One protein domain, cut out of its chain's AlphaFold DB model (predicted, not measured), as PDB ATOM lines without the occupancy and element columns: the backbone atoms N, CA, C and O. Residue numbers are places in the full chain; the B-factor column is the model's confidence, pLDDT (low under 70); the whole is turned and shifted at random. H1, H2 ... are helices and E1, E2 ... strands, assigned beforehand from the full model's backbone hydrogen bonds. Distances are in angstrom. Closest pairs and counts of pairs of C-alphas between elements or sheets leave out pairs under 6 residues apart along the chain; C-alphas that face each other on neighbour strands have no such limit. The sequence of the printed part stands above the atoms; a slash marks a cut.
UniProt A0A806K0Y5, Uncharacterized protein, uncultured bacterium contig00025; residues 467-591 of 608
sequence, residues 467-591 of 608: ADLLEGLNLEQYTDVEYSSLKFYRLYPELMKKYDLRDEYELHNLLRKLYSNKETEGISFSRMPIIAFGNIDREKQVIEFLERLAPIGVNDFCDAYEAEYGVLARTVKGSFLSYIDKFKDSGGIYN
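AT A GLANCE: This is residues 467 to 591 of the 608 residues of an uncharacterized protein of uncultured bacterium contig00025 (UniProt A0A806K0Y5). A small antiparallel sheet of three strands, covered on one face by the helix H4 and with H1, H2 and H3 near one another beyond it, makes one lobe of an elongated domain; the crossed helices H5, H6 and H7, with residues 576 to 591 at the far end, make the other. The last turn of H6 reaches the sheet's edge at E1, where the two lobes meet. The printed part has 125 residues, with seven named helices and three named strands in the order H1 E1 H2 H3 H4 E2 E3 H5 H6 H7; the sheet runs E1 E3 E2 and the class is mostly helix. It is compact, with a radius of gyration of the C-alphas of 15.7 A, and spans 50 by 28 by 21 A.

IN THESE COORDINATES: Find C-alpha 481 at (12.597, 10.961, 271.416), where E1, residues 481 to 484, begins. E3 is residues 530 to 533 and E2 residues 523 to 525. H4, residues 504 to 516, is the longest helix, 18.1 A. H1 is residues 467 to 473, from C-alpha 467 at (3.717, 29.988, 282.275); H2 is 485 to 491 and H3 493 to 498. H5, residues 538 to 549, measures 16.8 A and H6, residues 554 to 565, 16.3 A. H7, residues 569 to 575, ends at C-alpha 575, (24.213, 1.415, 279.355).

HOW THE PARTS SIT: Look first at E1 and E3, antiparallel, with N 483 and O 531 3.0 A apart, within hydrogen-bond range. E2 and E3 form a hairpin, with N 524 and O 532 at 2.8 A. H4 is on the sheet at a height of 8.7 A, over E2 and, only just, with 3 C-alphas, over E3; on the local plane it stands at 53 degrees to E2, slantwise to the strands. This gives two layers, a helix on one face of a sheet. With its residues 504 to 508 alone H4 touches H2, at Glu 504 and Leu 486, their C-alphas 4.7 A apart. H1 and H3 are close but not clearly touching, the closest C-alphas, of Leu 469 and Leu 495, 6.5 A apart. H6 only grazes the sheet, with its residues 562 to 565. It touches H7 about perpendicular, at 76 degrees, the C-alphas of Cys 558 and Ala 569 being 4.6 A apart. H5 and H6 only just touch, with 3 pairs of C-alphas within 8 A, the closest those of Leu 546 and Phe 557, 7.5 A. H5 and H7 are apart. In H1 to H7 every O i to N i+4 pair is within hydrogen-bond range.

THE WHOLE: The C-alphas farthest apart, of Ala 467 and Ser 586, are 51.1 A apart. The printed part has no cut, and no link is long. Residues 576 to 591 hold no named element, but residues 589 to 590 pair with 552 to 553, antiparallel. Mean pLDDT of the printed part is 92.9; residues 517 to 521 are under 70.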
ATOM      1  N   ALA A 467       4.112  29.835 283.675       93.56
ATOM      2  CA  ALA A 467       3.717  29.988 282.275       93.56
ATOM      3  C   ALA A 467       4.922  30.266 281.357       93.56
ATOM      4  O   ALA A 467       5.146  29.519 280.411       93.56
ATOM      5  N   ASP A 468       5.753  31.251 281.707       95.31
ATOM      6  CA  ASP A 468       6.952  31.624 280.937       95.31
ATOM      7  C   ASP A 468       8.014  30.510 280.900       95.31
ATOM      8  O   ASP A 468       8.658  30.296 279.875       95.31
ATOM      9  N   LEU A 469       8.165  29.735 281.983       96.31
ATOM     10  CA  LEU A 469       9.036  28.554 281.983       96.31
ATOM     11  C   LEU A 469       8.550  27.513 280.969       96.31
ATOM     12  O   LEU A 469       9.344  26.988 280.194       96.31
ATOM     13  N   LEU A 470       7.256  27.190 280.993       94.56
ATOM     14  CA  LEU A 470       6.675  26.158 280.134       94.56
ATOM     15  C   LEU A 470       6.662  26.585 278.664       94.56
ATOM     16  O   LEU A 470       7.015  25.783 277.802       94.56
ATOM     17  N   GLU A 471       6.313  27.843 278.389       94.75
ATOM     18  CA  GLU A 471       6.356  28.429 277.048       94.75
ATOM     19  C   GLU A 471       7.788  28.464 276.503       94.75
ATOM     20  O   GLU A 471       8.029  28.034 275.379       94.75
ATOM     21  N   GLY A 472       8.759  28.894 277.315       94.75
ATOM     22  CA  GLY A 472      10.159  28.972 276.900       94.75
ATOM     23  C   GLY A 472      10.801  27.609 276.631       94.75
ATOM     24  O   GLY A 472      11.592  27.475 275.695       94.75
ATOM     25  N   LEU A 473      10.457  26.587 277.423       95.38
ATOM     26  CA  LEU A 473      10.934  25.218 277.202       95.38
ATOM     27  C   LEU A 473      10.241  24.538 276.014       95.38
ATOM     28  O   LEU A 473      10.862  23.707 275.354       95.38
ATOM     29  N   ASN A 474       8.968  24.871 275.770       93.31
ATOM     30  CA  ASN A 474       8.141  24.356 274.680       93.31
ATOM     31  C   ASN A 474       8.296  22.836 274.470       93.31
ATOM     32  O   ASN A 474       8.629  22.364 273.383       93.31
ATOM     33  N   LEU A 475       8.128  22.056 275.541       93.44
ATOM     34  CA  LEU A 475       8.437  20.620 275.535       93.44
ATOM     35  C   LEU A 475       7.503  19.789 274.638       93.44
ATOM     36  O   LEU A 475       7.860  18.691 274.225       93.44
ATOM     37  N   GLU A 476       6.325  20.313 274.316       89.94
ATOM     38  CA  GLU A 476       5.321  19.648 273.474       89.94
ATOM     39  C   GLU A 476       5.743  19.567 271.996       89.94
ATOM     40  O   GLU A 476       5.145  18.822 271.226       89.94
ATOM     41  N   GLN A 477       6.803  20.278 271.591       91.75
ATOM     42  CA  GLN A 477       7.337  20.212 270.224       91.75
ATOM     43  C   GLN A 477       8.091  18.908 269.912       91.75
ATOM     44  O   GLN A 477       8.402  18.641 268.751       91.75
ATOM     45  N   TYR A 478       8.461  18.132 270.934       92.69
ATOM     46  CA  TYR A 478       9.257  16.918 270.775       92.69
ATOM     47  C   TYR A 478       8.352  15.692 270.623       92.69
ATOM     48  O   TYR A 478       7.322  15.573 271.282       92.69
ATOM     49  N   THR A 479       8.734  14.752 269.760       91.50
ATOM     50  CA  THR A 479       7.989  13.503 269.537       91.50
ATOM     51  C   THR A 479       8.960  12.373 269.201       91.50
ATOM     52  O   THR A 479       9.963  12.607 268.530       91.50
ATOM     53  N   ASP A 480       8.660  11.173 269.697       93.19
ATOM     54  CA  ASP A 480       9.410   9.923 269.507       93.19
ATOM     55  C   ASP A 480      10.908  10.020 269.857       93.19
ATOM     56  O   ASP A 480      11.776   9.501 269.157       93.19
ATOM     57  N   VAL A 481      11.222  10.702 270.964       94.94
ATOM     58  CA  VAL A 481      12.597  10.961 271.416       94.94
ATOM     59  C   VAL A 481      12.670  11.053 272.938       94.94
ATOM     60  O   VAL A 481      11.730  11.500 273.600       94.94
ATOM     61  N   GLU A 482      13.803  10.662 273.518       95.62
ATOM     62  CA  GLU A 482      14.115  10.948 274.919       95.62
ATOM     63  C   GLU A 482      15.233  11.980 275.075       95.62
ATOM     64  O   GLU A 482      16.249  11.956 274.374       95.62
ATOM     65  N   TYR A 483      15.054  12.858 276.062       96.94
ATOM     66  CA  TYR A 483      16.062  13.808 276.517       96.94
ATOM     67  C   TYR A 483      16.271  13.668 278.018       96.94
ATOM     68  O   TYR A 483      15.346  13.429 278.788       96.94
ATOM     69  N   SER A 484      17.493  13.905 278.466       96.94
ATOM     70  CA  SER A 484      17.733  14.274 279.856       96.94
ATOM     71  C   SER A 484      17.329  15.732 280.068       96.94
ATOM     72  O   SER A 484      17.634  16.586 279.232       96.94
ATOM     73  N   SER A 485      16.741  16.063 281.218       97.25
ATOM     74  CA  SER A 485      16.476  17.457 281.602       97.25
ATOM     75  C   SER A 485      17.743  18.324 281.626       97.25
ATOM     76  O   SER A 485      17.648  19.544 281.499       97.25
ATOM     77  N   LEU A 486      18.935  17.716 281.688       97.69
ATOM     78  CA  LEU A 486      20.220  18.410 281.565       97.69
ATOM     79  C   LEU A 486      20.362  19.159 280.232       97.69
ATOM     80  O   LEU A 486      20.982  20.222 280.200       97.69
ATOM     81  N   LYS A 487      19.766  18.643 279.145       97.81
ATOM     82  CA  LYS A 487      19.733  19.330 277.846       97.81
ATOM     83  C   LYS A 487      19.070  20.696 277.988       97.81
ATOM     84  O   LYS A 487      19.663  21.712 277.637       97.81
ATOM     85  N   PHE A 488      17.873  20.717 278.562       97.88
ATOM     86  CA  PHE A 488      17.082  21.930 278.753       97.88
ATOM     87  C   PHE A 488      17.706  22.872 279.784       97.88
ATOM     88  O   PHE A 488      17.761  24.078 279.559       97.88
ATOM     89  N   TYR A 489      18.261  22.330 280.869       97.75
ATOM     90  CA  TYR A 489      18.985  23.120 281.863       97.75
ATOM     91  C   TYR A 489      20.139  23.920 281.230       97.75
ATOM     92  O   TYR A 489      20.298  25.108 281.503       97.75
ATOM     93  N   ARG A 490      20.919  23.285 280.342       97.44
ATOM     94  CA  ARG A 490      22.045  23.922 279.638       97.44
ATOM     95  C   ARG A 490      21.601  24.890 278.540       97.44
ATOM     96  O   ARG A 490      22.269  25.897 278.333       97.44
ATOM     97  N   LEU A 491      20.511  24.585 277.833       97.25
ATOM     98  CA  LEU A 491      19.993  25.427 276.747       97.25
ATOM     99  C   LEU A 491      19.357  26.728 277.247       97.25
ATOM    100  O   LEU A 491      19.447  27.744 276.562       97.25
ATOM    101  N   TYR A 492      18.736  26.707 278.429       97.69
ATOM    102  CA  TYR A 492      17.951  27.828 278.950       97.69
ATOM    103  C   TYR A 492      18.461  28.338 280.314       97.69
ATOM    104  O   TYR A 492      17.689  28.392 281.275       97.69
ATOM    105  N   PRO A 493      19.739  28.753 280.434       97.12
ATOM    106  CA  PRO A 493      20.342  29.117 281.720       97.12
ATOM    107  C   PRO A 493      19.651  30.312 282.392       97.12
ATOM    108  O   PRO A 493      19.505  30.336 283.613       97.12
ATOM    109  N   GLU A 494      19.161  31.276 281.606       97.56
ATOM    110  CA  GLU A 494      18.437  32.438 282.137       97.56
ATOM    111  C   GLU A 494      17.083  32.046 282.746       97.56
ATOM    112  O   GLU A 494      16.715  32.572 283.797       97.56
ATOM    113  N   LEU A 495      16.372  31.072 282.158       97.25
ATOM    114  CA  LEU A 495      15.147  30.529 282.755       97.25
ATOM    115  C   LEU A 495      15.466  29.772 284.048       97.25
ATOM    116  O   LEU A 495      14.801  29.996 285.058       97.25
ATOM    117  N   MET A 496      16.515  28.942 284.059       97.81
ATOM    118  CA  MET A 496      16.926  28.226 285.276       97.81
ATOM    119  C   MET A 496      17.239  29.204 286.409       97.81
ATOM    120  O   MET A 496      16.756  29.042 287.528       97.81
ATOM    121  N   LYS A 497      17.964  30.285 286.107       97.50
ATOM    122  CA  LYS A 497      18.278  31.337 287.074       97.50
ATOM    123  C   LYS A 497      17.030  32.089 287.544       97.50
ATOM    124  O   LYS A 497      16.869  32.286 288.747       97.50
ATOM    125  N   LYS A 498      16.136  32.484 286.627       96.81
ATOM    126  CA  LYS A 498      14.876  33.185 286.944       96.81
ATOM    127  C   LYS A 498      14.016  32.386 287.921       96.81
ATOM    128  O   LYS A 498      13.447  32.951 288.852       96.81
ATOM    129  N   TYR A 499      13.937  31.077 287.713       96.50
ATOM    130  CA  TYR A 499      13.132  30.186 288.537       96.50
ATOM    131  C   TYR A 499      13.887  29.605 289.738       96.50
ATOM    132  O   TYR A 499      13.271  28.885 290.519       96.50
ATOM    133  N   ASP A 500      15.157  29.972 289.953       95.88
ATOM    134  CA  ASP A 500      16.037  29.372 290.966       95.88
ATOM    135  C   ASP A 500      16.023  27.839 290.865       95.88
ATOM    136  O   ASP A 500      15.676  27.155 291.816       95.88
ATOM    137  N   LEU A 501      16.322  27.292 289.687       96.44
ATOM    138  CA  LEU A 501      16.511  25.860 289.458       96.44
ATOM    139  C   LEU A 501      18.007  25.581 289.396       96.44
ATOM    140  O   LEU A 501      18.721  26.140 288.562       96.44
ATOM    141  N   ARG A 502      18.495  24.744 290.312       95.31
ATOM    142  CA  ARG A 502      19.935  24.620 290.571       95.31
ATOM    143  C   ARG A 502      20.606  23.545 289.730       95.31
ATOM    144  O   ARG A 502      21.802  23.658 289.489       95.31
ATOM    145  N   ASP A 503      19.861  22.548 289.261       95.00
ATOM    146  CA  ASP A 503      20.376  21.495 288.386       95.00
ATOM    147  C   ASP A 503      19.282  20.781 287.574       95.00
ATOM    148  O   ASP A 503      18.098  21.134 287.612       95.00
ATOM    149  N   GLU A 504      19.691  19.756 286.820       95.38
ATOM    150  CA  GLU A 504      18.806  18.960 285.980       95.38
ATOM    151  C   GLU A 504      17.744  18.187 286.776       95.38
ATOM    152  O   GLU A 504      16.641  17.957 286.272       95.38
ATOM    153  N   TYR A 505      18.040  17.791 288.018       95.88
ATOM    154  CA  TYR A 505      17.119  17.004 288.837       95.88
ATOM    155  C   TYR A 505      15.989  17.873 289.370       95.88
ATOM    156  O   TYR A 505      14.833  17.460 289.314       95.88
ATOM    157  N   GLU A 506      16.303  19.083 289.834       95.88
ATOM    158  CA  GLU A 506      15.292  20.052 290.251       95.88
ATOM    159  C   GLU A 506      14.352  20.411 289.098       95.88
ATOM    160  O   GLU A 506      13.132  20.373 289.273       95.88
ATOM    161  N   LEU A 507      14.905  20.668 287.905       96.81
ATOM    162  CA  LEU A 507      14.106  20.922 286.707       96.81
ATOM    163  C   LEU A 507      13.196  19.731 286.380       96.81
ATOM    164  O   LEU A 507      11.998  19.910 286.174       96.81
ATOM    165  N   HIS A 508      13.733  18.506 286.368       96.00
ATOM    166  CA  HIS A 508      12.939  17.299 286.107       96.00
ATOM    167  C   HIS A 508      11.810  17.123 287.127       96.00
ATOM    168  O   HIS A 508      10.670  16.869 286.742       96.00
ATOM    169  N   ASN A 509      12.108  17.296 288.419       95.00
ATOM    170  CA  ASN A 509      11.128  17.132 289.488       95.00
ATOM    171  C   ASN A 509      10.003  18.166 289.398       95.00
ATOM    172  O   ASN A 509       8.836  17.797 289.540       95.00
ATOM    173  N   LEU A 510      10.352  19.430 289.137       95.00
ATOM    174  CA  LEU A 510       9.383  20.504 288.946       95.00
ATOM    175  C   LEU A 510       8.491  20.223 287.736       95.00
ATOM    176  O   LEU A 510       7.269  20.232 287.865       95.00
ATOM    177  N   LEU A 511       9.085  19.930 286.575       94.19
ATOM    178  CA  LEU A 511       8.331  19.653 285.353       94.19
ATOM    179  C   LEU A 511       7.390  18.465 285.544       94.19
ATOM    180  O   LEU A 511       6.209  18.570 285.228       94.19
ATOM    181  N   ARG A 512       7.863  17.377 286.162       92.50
ATOM    182  CA  ARG A 512       7.015  16.229 286.492       92.50
ATOM    183  C   ARG A 512       5.773  16.648 287.282       92.50
ATOM    184  O   ARG A 512       4.685  16.174 286.975       92.50
ATOM    185  N   LYS A 513       5.913  17.539 288.269       91.12
ATOM    186  CA  LYS A 513       4.792  18.041 289.085       91.12
ATOM    187  C   LYS A 513       3.842  18.932 288.284       91.12
ATOM    188  O   LYS A 513       2.634  18.756 288.371       91.12
ATOM    189  N   LEU A 514       4.376  19.832 287.460       90.62
ATOM    190  CA  LEU A 514       3.572  20.730 286.622       90.62
ATOM    191  C   LEU A 514       2.775  19.981 285.543       90.62
ATOM    192  O   LEU A 514       1.632  20.341 285.268       90.62
ATOM    193  N   TYR A 515       3.358  18.935 284.955       88.75
ATOM    194  CA  TYR A 515       2.712  18.115 283.929       88.75
ATOM    195  C   TYR A 515       1.800  17.023 284.505       88.75
ATOM    196  O   TYR A 515       0.874  16.605 283.822       88.75
ATOM    197  N   SER A 516       1.972  16.614 285.770       80.69
ATOM    198  CA  SER A 516       1.050  15.664 286.430       80.69
ATOM    199  C   SER A 516      -0.390  16.189 286.509       80.69
ATOM    200  O   SER A 516      -1.328  15.401 286.563       80.69
ATOM    201  N   ASN A 517      -0.564  17.514 286.487       66.75
ATOM    202  CA  ASN A 517      -1.865  18.184 286.547       66.75
ATOM    203  C   ASN A 517      -2.434  18.545 285.160       66.75
ATOM    204  O   ASN A 517      -3.465  19.212 285.085       66.75
ATOM    205  N   LYS A 518      -1.771  18.146 284.065       67.56
ATOM    206  CA  LYS A 518      -2.215  18.408 282.693       67.56
ATOM    207  C   LYS A 518      -2.509  17.099 281.963       67.56
ATOM    208  O   LYS A 518      -1.684  16.190 281.967       67.56
ATOM    209  N   GLU A 519      -3.630  17.042 281.247       58.53
ATOM    210  CA  GLU A 519      -3.862  16.026 280.211       58.53
ATOM    211  C   GLU A 519      -2.957  16.334 279.008       58.53
ATOM    212  O   GLU A 519      -3.369  16.941 278.026       58.53
ATOM    213  N   THR A 520      -1.674  16.003 279.128       65.88
ATOM    214  CA  THR A 520      -0.682  16.182 278.061       65.88
ATOM    215  C   THR A 520      -0.346  14.817 277.496       65.88
ATOM    216  O   THR A 520       0.435  14.055 278.067       65.88
ATOM    217  N   GLU A 521      -0.993  14.476 276.384       69.19
ATOM    218  CA  GLU A 521      -0.685  13.252 275.656       69.19
ATOM    219  C   GLU A 521       0.770  13.301 275.163       69.19
ATOM    220  O   GLU A 521       1.213  14.280 274.567       69.19
ATOM    221  N   GLY A 522       1.529  12.237 275.429       82.12
ATOM    222  CA  GLY A 522       2.855  12.050 274.843       82.12
ATOM    223  C   GLY A 522       4.044  12.618 275.620       82.12
ATOM    224  O   GLY A 522       5.156  12.457 275.137       82.12
ATOM    225  N   ILE A 523       3.886  13.204 276.814       91.75
ATOM    226  CA  ILE A 523       5.033  13.540 277.684       91.75
ATOM    227  C   ILE A 523       5.011  12.655 278.926       91.75
ATOM    228  O   ILE A 523       4.038  12.631 279.675       91.75
ATOM    229  N   SER A 524       6.107  11.945 279.187       90.44
ATOM    230  CA  SER A 524       6.261  11.143 280.399       90.44
ATOM    231  C   SER A 524       7.598  11.400 281.092       90.44
ATOM    232  O   SER A 524       8.636  11.636 280.477       90.44
ATOM    233  N   PHE A 525       7.574  11.369 282.421       91.31
ATOM    234  CA  PHE A 525       8.751  11.584 283.259       91.31
ATOM    235  C   PHE A 525       9.163  10.242 283.855       91.31
ATOM    236  O   PHE A 525       8.535   9.757 284.796       91.31
ATOM    237  N   SER A 526      10.203   9.631 283.287       82.94
ATOM    238  CA  SER A 526      10.683   8.312 283.705       82.94
ATOM    239  C   SER A 526      11.735   8.434 284.823       82.94
ATOM    240  O   SER A 526      11.616   9.276 285.720       82.94
ATOM    241  N   ARG A 527      12.772   7.586 284.825       86.25
ATOM    242  CA  ARG A 527      13.847   7.654 285.824       86.25
ATOM    243  C   ARG A 527      14.569   8.996 285.689       86.25
ATOM    244  O   ARG A 527      15.112   9.282 284.627       86.25
ATOM    245  N   MET A 528      14.626   9.784 286.767       89.56
ATOM    246  CA  MET A 528      15.339  11.068 286.760       89.56
ATOM    247  C   MET A 528      16.778  10.881 286.239       89.56
ATOM    248  O   MET A 528      17.447   9.938 286.681       89.56
ATOM    249  N   PRO A 529      17.287  11.754 285.353       93.50
ATOM    250  CA  PRO A 529      16.667  12.975 284.825       93.50
ATOM    251  C   PRO A 529      15.983  12.813 283.442       93.50
ATOM    252  O   PRO A 529      15.899  13.779 282.692       93.50
ATOM    253  N   ILE A 530      15.518  11.619 283.057       94.88
ATOM    254  CA  ILE A 530      14.999  11.351 281.701       94.88
ATOM    255  C   ILE A 530      13.542  11.804 281.522       94.88
ATOM    256  O   ILE A 530      12.656  11.455 282.313       94.88
ATOM    257  N   ILE A 531      13.306  12.545 280.440       95.56
ATOM    258  CA  ILE A 531      12.010  12.976 279.919       95.56
ATOM    259  C   ILE A 531      11.785  12.289 278.576       95.56
ATOM    260  O   ILE A 531      12.677  12.211 277.729       95.56
ATOM    261  N   ALA A 532      10.583  11.772 278.421       94.19
ATOM    262  CA  ALA A 532      10.181  10.897 277.353       94.19
ATOM    263  C   ALA A 532       9.063  11.561 276.533       94.19
ATOM    264  O   ALA A 532       8.032  11.913 277.105       94.19
ATOM    265  N   PHE A 533       9.269  11.712 275.221       93.94
ATOM    266  CA  PHE A 533       8.334  12.342 274.290       93.94
ATOM    267  C   PHE A 533       7.833  11.332 273.247       93.94
ATOM    268  O   PHE A 533       8.639  10.742 272.532       93.94
ATOM    269  N   GLY A 534       6.520  11.139 273.131       90.50
ATOM    270  CA  GLY A 534       5.887  10.194 272.205       90.50
ATOM    271  C   GLY A 534       6.179   8.719 272.514       90.50
ATOM    272  O   GLY A 534       6.275   8.315 273.675       90.50
ATOM    273  N   ASN A 535       6.307   7.908 271.461       90.06
ATOM    274  CA  ASN A 535       6.602   6.478 271.534       90.06
ATOM    275  C   ASN A 535       8.106   6.242 271.371       90.06
ATOM    276  O   ASN A 535       8.633   6.187 270.262       90.06
ATOM    277  N   ILE A 536       8.809   6.095 272.489       91.38
ATOM    278  CA  ILE A 536      10.275   6.060 272.477       91.38
ATOM    279  C   ILE A 536      10.804   4.684 272.114       91.38
ATOM    280  O   ILE A 536      10.489   3.687 272.767       91.38
ATOM    281  N   ASP A 537      11.727   4.682 271.159       94.06
ATOM    282  CA  ASP A 537      12.630   3.576 270.881       94.06
ATOM    283  C   ASP A 537      14.077   4.049 271.082       94.06
ATOM    284  O   ASP A 537      14.687   4.689 270.222       94.06
ATOM    285  N   ARG A 538      14.622   3.752 272.267       94.44
ATOM    286  CA  ARG A 538      15.980   4.158 272.645       94.44
ATOM    287  C   ARG A 538      17.042   3.517 271.751       94.44
ATOM    288  O   ARG A 538      18.017   4.185 271.423       94.44
ATOM    289  N   GLU A 539      16.891   2.243 271.380       95.44
ATOM    290  CA  GLU A 539      17.869   1.571 270.512       95.44
ATOM    291  C   GLU A 539      17.906   2.265 269.152       95.44
ATOM    292  O   GLU A 539      18.982   2.640 268.681       95.44
ATOM    293  N   LYS A 540      16.729   2.515 268.573       95.62
ATOM    294  CA  LYS A 540      16.601   3.249 267.316       95.62
ATOM    295  C   LYS A 540      17.219   4.647 267.401       95.62
ATOM    296  O   LYS A 540      18.042   4.973 266.552       95.62
ATOM    297  N   GLN A 541      16.918   5.428 268.442       96.69
ATOM    298  CA  GLN A 541      17.501   6.765 268.640       96.69
ATOM    299  C   GLN A 541      19.039   6.731 268.681       96.69
ATOM    300  O   GLN A 541      19.698   7.557 268.048       96.69
ATOM    301  N   VAL A 542      19.630   5.771 269.402       96.81
ATOM    302  CA  VAL A 542      21.094   5.627 269.499       96.81
ATOM    303  C   VAL A 542      21.703   5.226 268.150       96.81
ATOM    304  O   VAL A 542      22.747   5.764 267.778       96.81
ATOM    305  N   ILE A 543      21.062   4.315 267.408       95.56
ATOM    306  CA  ILE A 543      21.519   3.879 266.079       95.56
ATOM    307  C   ILE A 543      21.437   5.026 265.067       95.56
ATOM    308  O   ILE A 543      22.431   5.309 264.404       95.56
ATOM    309  N   GLU A 544      20.307   5.728 264.981       95.38
ATOM    310  CA  GLU A 544      20.120   6.855 264.055       95.38
ATOM    311  C   GLU A 544      21.100   7.999 264.355       95.38
ATOM    312  O   GLU A 544      21.657   8.620 263.446       95.38
ATOM    313  N   PHE A 545      21.379   8.260 265.636       96.81
ATOM    314  CA  PHE A 545      22.391   9.243 266.014       96.81
ATOM    315  C   PHE A 545      23.807   8.794 265.640       96.81
ATOM    316  O   PHE A 545      24.612   9.611 265.188       96.81
ATOM    317  N   LEU A 546      24.115   7.500 265.766       96.44
ATOM    318  CA  LEU A 546      25.386   6.958 265.292       96.44
ATOM    319  C   LEU A 546      25.519   7.091 263.771       96.44
ATOM    320  O   LEU A 546      26.571   7.510 263.295       96.44
ATOM    321  N   GLU A 547      24.473   6.776 263.009       94.81
ATOM    322  CA  GLU A 547      24.464   6.903 261.546       94.81
ATOM    323  C   GLU A 547      24.745   8.331 261.077       94.81
ATOM    324  O   GLU A 547      25.454   8.516 260.089       94.81
ATOM    325  N   ARG A 548      24.269   9.340 261.820       95.44
ATOM    326  CA  ARG A 548      24.554  10.759 261.547       95.44
ATOM    327  C   ARG A 548      26.020  11.149 261.751       95.44
ATOM    328  O   ARG A 548      26.468  12.106 261.125       95.44
ATOM    329  N   LEU A 549      26.733  10.480 262.657       95.38
ATOM    330  CA  LEU A 549      28.074  10.886 263.101       95.38
ATOM    331  C   LEU A 549      29.196   9.960 262.627       95.38
ATOM    332  O   LEU A 549      30.359  10.355 262.670       95.38
ATOM    333  N   ALA A 550      28.878   8.735 262.210       91.25
ATOM    334  CA  ALA A 550      29.876   7.762 261.796       91.25
ATOM    335  C   ALA A 550      30.670   8.245 260.560       91.25
ATOM    336  O   ALA A 550      30.075   8.770 259.616       91.25
ATOM    337  N   PRO A 551      31.998   8.015 260.509       93.94
ATOM    338  CA  PRO A 551      32.815   7.299 261.495       93.94
ATOM    339  C   PRO A 551      33.156   8.139 262.739       93.94
ATOM    340  O   PRO A 551      33.600   9.277 262.617       93.94
ATOM    341  N   ILE A 552      33.009   7.560 263.938       96.19
ATOM    342  CA  ILE A 552      33.247   8.260 265.215       96.19
ATOM    343  C   ILE A 552      33.850   7.337 266.284       96.19
ATOM    344  O   ILE A 552      33.520   6.151 266.360       96.19
ATOM    345  N   GLY A 553      34.754   7.867 267.113       96.00
ATOM    346  CA  GLY A 553      35.331   7.138 268.244       96.00
ATOM    347  C   GLY A 553      34.335   6.948 269.393       96.00
ATOM    348  O   GLY A 553      33.412   7.737 269.565       96.00
ATOM    349  N   VAL A 554      34.529   5.917 270.224       93.88
ATOM    350  CA  VAL A 554      33.614   5.608 271.349       93.88
ATOM    351  C   VAL A 554      33.407   6.790 272.303       93.88
ATOM    352  O   VAL A 554      32.271   7.078 272.676       93.88
ATOM    353  N   ASN A 555      34.486   7.453 272.733       95.19
ATOM    354  CA  ASN A 555      34.370   8.569 273.678       95.19
ATOM    355  C   ASN A 555      33.730   9.791 273.002       95.19
ATOM    356  O   ASN A 555      32.796  10.351 273.562       95.19
ATOM    357  N   ASP A 556      34.139  10.112 271.769       97.06
ATOM    358  CA  ASP A 556      33.569  11.223 270.996       97.06
ATOM    359  C   ASP A 556      32.066  11.027 270.749       97.06
ATOM    360  O   ASP A 556      31.293  11.977 270.833       97.06
ATOM    361  N   PHE A 557      31.623   9.786 270.510       97.06
ATOM    362  CA  PHE A 557      30.203   9.456 270.407       97.06
ATOM    363  C   PHE A 557      29.463   9.698 271.726       97.06
ATOM    364  O   PHE A 557      28.382  10.283 271.720       97.06
ATOM    365  N   CYS A 558      30.032   9.273 272.860       97.56
ATOM    366  CA  CYS A 558      29.420   9.499 274.172       97.56
ATOM    367  C   CYS A 558      29.289  10.998 274.481       97.56
ATOM    368  O   CYS A 558      28.240  11.427 274.959       97.56
ATOM    369  N   ASP A 559      30.324  11.782 274.178       97.88
ATOM    370  CA  ASP A 559      30.341  13.229 274.399       97.88
ATOM    371  C   ASP A 559      29.361  13.949 273.458       97.88
ATOM    372  O   ASP A 559      28.605  14.822 273.890       97.88
ATOM    373  N   ALA A 560      29.295  13.533 272.188       97.62
ATOM    374  CA  ALA A 560      28.324  14.048 271.227       97.62
ATOM    375  C   ALA A 560      26.879  13.714 271.635       97.62
ATOM    376  O   ALA A 560      25.999  14.570 271.534       97.62
ATOM    377  N   TYR A 561      26.632  12.503 272.142       98.06
ATOM    378  CA  TYR A 561      25.311  12.094 272.623       98.06
ATOM    379  C   TYR A 561      24.899  12.892 273.867       98.06
ATOM    380  O   TYR A 561      23.744  13.305 273.983       98.06
ATOM    381  N   GLU A 562      25.833  13.167 274.785       97.88
ATOM    382  CA  GLU A 562      25.576  14.054 275.925       97.88
ATOM    383  C   GLU A 562      25.245  15.480 275.466       97.88
ATOM    384  O   GLU A 562      24.311  16.091 275.987       97.88
ATOM    385  N   ALA A 563      25.977  16.020 274.492       97.12
ATOM    386  CA  ALA A 563      25.717  17.357 273.966       97.12
ATOM    387  C   ALA A 563      24.344  17.452 273.270       97.12
ATOM    388  O   ALA A 563      23.613  18.435 273.455       97.12
ATOM    389  N   GLU A 564      23.963  16.427 272.504       97.44
ATOM    390  CA  GLU A 564      22.686  16.396 271.789       97.44
ATOM    391  C   GLU A 564      21.511  16.149 272.739       97.44
ATOM    392  O   GLU A 564      20.583  16.954 272.774       97.44
ATOM    393  N   TYR A 565      21.562  15.097 273.558       97.56
ATOM    394  CA  TYR A 565      20.403  14.624 274.324       97.56
ATOM    395  C   TYR A 565      20.478  14.912 275.831       97.56
ATOM    396  O   TYR A 565      19.528  14.646 276.569       97.56
ATOM    397  N   GLY A 566      21.597  15.440 276.328       97.00
ATOM    398  CA  GLY A 566      21.827  15.702 277.753       97.00
ATOM    399  C   GLY A 566      22.072  14.445 278.597       97.00
ATOM    400  O   GLY A 566      22.170  14.542 279.823       97.00
ATOM    401  N   VAL A 567      22.113  13.253 277.995       96.38
ATOM    402  CA  VAL A 567      22.399  12.005 278.716       96.38
ATOM    403  C   VAL A 567      23.899  11.931 278.957       96.38
ATOM    404  O   VAL A 567      24.670  11.852 278.012       96.38
ATOM    405  N   LEU A 568      24.303  11.947 280.225       95.62
ATOM    406  CA  LEU A 568      25.712  11.997 280.615       95.62
ATOM    407  C   LEU A 568      26.549  10.919 279.910       95.62
ATOM    408  O   LEU A 568      26.170   9.746 279.927       95.62
ATOM    409  N   ALA A 569      27.726  11.279 279.402       96.62
ATOM    410  CA  ALA A 569      28.620  10.392 278.659       96.62
ATOM    411  C   ALA A 569      28.947   9.109 279.444       96.62
ATOM    412  O   ALA A 569      28.977   8.012 278.889       96.62
ATOM    413  N   ARG A 570      29.090   9.209 280.778       95.38
ATOM    414  CA  ARG A 570      29.262   8.045 281.672       95.38
ATOM    415  C   ARG A 570      28.075   7.075 281.651       95.38
ATOM    416  O   ARG A 570      28.274   5.869 281.749       95.38
ATOM    417  N   THR A 571      26.856   7.593 281.527       93.12
ATOM    418  CA  THR A 571      25.623   6.802 281.440       93.12
ATOM    419  C   THR A 571      25.513   6.146 280.069       93.12
ATOM    420  O   THR A 571      25.221   4.955 279.994       93.12
ATOM    421  N   VAL A 572      25.823   6.885 278.997       94.88
ATOM    422  CA  VAL A 572      25.870   6.344 277.629       94.88
ATOM    423  C   VAL A 572      26.871   5.190 277.561       94.88
ATOM    424  O   VAL A 572      26.528   4.087 277.139       94.88
ATOM    425  N   LYS A 573      28.080   5.403 278.092       94.12
ATOM    426  CA  LYS A 573      29.145   4.398 278.152       94.12
ATOM    427  C   LYS A 573      28.759   3.149 278.945       94.12
ATOM    428  O   LYS A 573      29.147   2.050 278.566       94.12
ATOM    429  N   GLY A 574      28.024   3.320 280.043       91.62
ATOM    430  CA  GLY A 574      27.618   2.220 280.919       91.62
ATOM    431  C   GLY A 574      26.428   1.405 280.410       91.62
ATOM    432  O   GLY A 574      26.340   0.226 280.741       91.62
ATOM    433  N   SER A 575      25.529   2.013 279.626       91.19
ATOM    434  CA  SER A 575      24.213   1.415 279.355       91.19
ATOM    435  C   SER A 575      23.740   1.474 277.902       91.19
ATOM    436  O   SER A 575      22.825   0.735 277.561       91.19
ATOM    437  N   PHE A 576      24.263   2.374 277.061       93.56
ATOM    438  CA  PHE A 576      23.720   2.609 275.710       93.56
ATOM    439  C   PHE A 576      24.619   2.025 274.614       93.56
ATOM    440  O   PHE A 576      24.125   1.647 273.555       93.56
ATOM    441  N   LEU A 577      25.930   1.894 274.856       93.31
ATOM    442  CA  LEU A 577      26.860   1.355 273.853       93.31
ATOM    443  C   LEU A 577      26.519  -0.075 273.412       93.31
ATOM    444  O   LEU A 577      26.787  -0.430 272.266       93.31
ATOM    445  N   SER A 578      25.857  -0.865 274.263       94.12
ATOM    446  CA  SER A 578      25.411  -2.222 273.921       94.12
ATOM    447  C   SER A 578      24.473  -2.267 272.711       94.12
ATOM    448  O   SER A 578      24.449  -3.274 272.009       94.12
ATOM    449  N   TYR A 579      23.733  -1.187 272.430       94.56
ATOM    450  CA  TYR A 579      22.854  -1.091 271.257       94.56
ATOM    451  C   TYR A 579      23.635  -0.990 269.936       94.56
ATOM    452  O   TYR A 579      23.164  -1.423 268.882       94.56
ATOM    453  N   ILE A 580      24.857  -0.449 269.987       94.19
ATOM    454  CA  ILE A 580      25.671  -0.132 268.808       94.19
ATOM    455  C   ILE A 580      27.007  -0.870 268.750       94.19
ATOM    456  O   ILE A 580      27.735  -0.726 267.772       94.19
ATOM    457  N   ASP A 581      27.334  -1.707 269.737       91.94
ATOM    458  CA  ASP A 581      28.600  -2.449 269.789       91.94
ATOM    459  C   ASP A 581      28.869  -3.287 268.531       91.94
ATOM    460  O   ASP A 581      30.024  -3.434 268.130       91.94
ATOM    461  N   LYS A 582      27.812  -3.748 267.848       91.25
ATOM    462  CA  LYS A 582      27.890  -4.443 266.550       91.25
ATOM    463  C   LYS A 582      28.555  -3.621 265.434       91.25
ATOM    464  O   LYS A 582      29.075  -4.203 264.488       91.25
ATOM    465  N   PHE A 583      28.570  -2.293 265.544       90.69
ATOM    466  CA  PHE A 583      29.172  -1.371 264.573       90.69
ATOM    467  C   PHE A 583      30.620  -0.981 264.916       90.69
ATOM    468  O   PHE A 583      31.227  -0.198 264.184       90.69
ATOM    469  N   LYS A 584      31.176  -1.481 266.028       92.38
ATOM    470  CA  LYS A 584      32.514  -1.125 266.521       92.38
ATOM    471  C   LYS A 584      33.595  -1.978 265.865       92.38
ATOM    472  O   LYS A 584      33.515  -3.206 265.888       92.38
ATOM    473  N   ASP A 585      34.634  -1.347 265.331       89.69
ATOM    474  CA  ASP A 585      35.819  -2.057 264.848       89.69
ATOM    475  C   ASP A 585      36.851  -2.337 265.961       89.69
ATOM    476  O   ASP A 585      36.715  -1.909 267.110       89.69
ATOM    477  N   SER A 586      37.914  -3.072 265.620       82.62
ATOM    478  CA  SER A 586      39.001  -3.410 266.548       82.62
ATOM    479  C   SER A 586      39.813  -2.199 267.027       82.62
ATOM    480  O   SER A 586      40.553  -2.321 268.000       82.62
ATOM    481  N   GLY A 587      39.707  -1.054 266.346       83.12
ATOM    482  CA  GLY A 587      40.340   0.210 266.722       83.12
ATOM    483  C   GLY A 587      39.482   1.073 267.652       83.12
ATOM    484  O   GLY A 587      39.945   2.123 268.089       83.12
ATOM    485  N   GLY A 588      38.256   0.645 267.977       86.56
ATOM    486  CA  GLY A 588      37.329   1.416 268.807       86.56
ATOM    487  C   GLY A 588      36.603   2.529 268.046       86.56
ATOM    488  O   GLY A 588      36.156   3.491 268.672       86.56
ATOM    489  N   ILE A 589      36.485   2.406 266.720       92.06
ATOM    490  CA  ILE A 589      35.746   3.336 265.862       92.06
ATOM    491  C   ILE A 589      34.434   2.679 265.435       92.06
ATOM    492  O   ILE A 589      34.409   1.538 264.961       92.06
ATOM    493  N   TYR A 590      33.329   3.401 265.599       92.81
ATOM    494  CA  TYR A 590      32.033   2.980 265.088       92.81
ATOM    495  C   TYR A 590      31.894   3.338 263.608       92.81
ATOM    496  O   TYR A 590      32.098   4.487 263.216       92.81
ATOM    497  N   ASN A 591      31.511   2.352 262.796       89.44
ATOM    498  CA  ASN A 591      31.312   2.491 261.358       89.44
ATOM    499  C   ASN A 591      29.982   1.848 260.943       89.44
ATOM    500  O   ASN A 591      29.770   0.654 261.156       89.44
TER     501      ASN A 591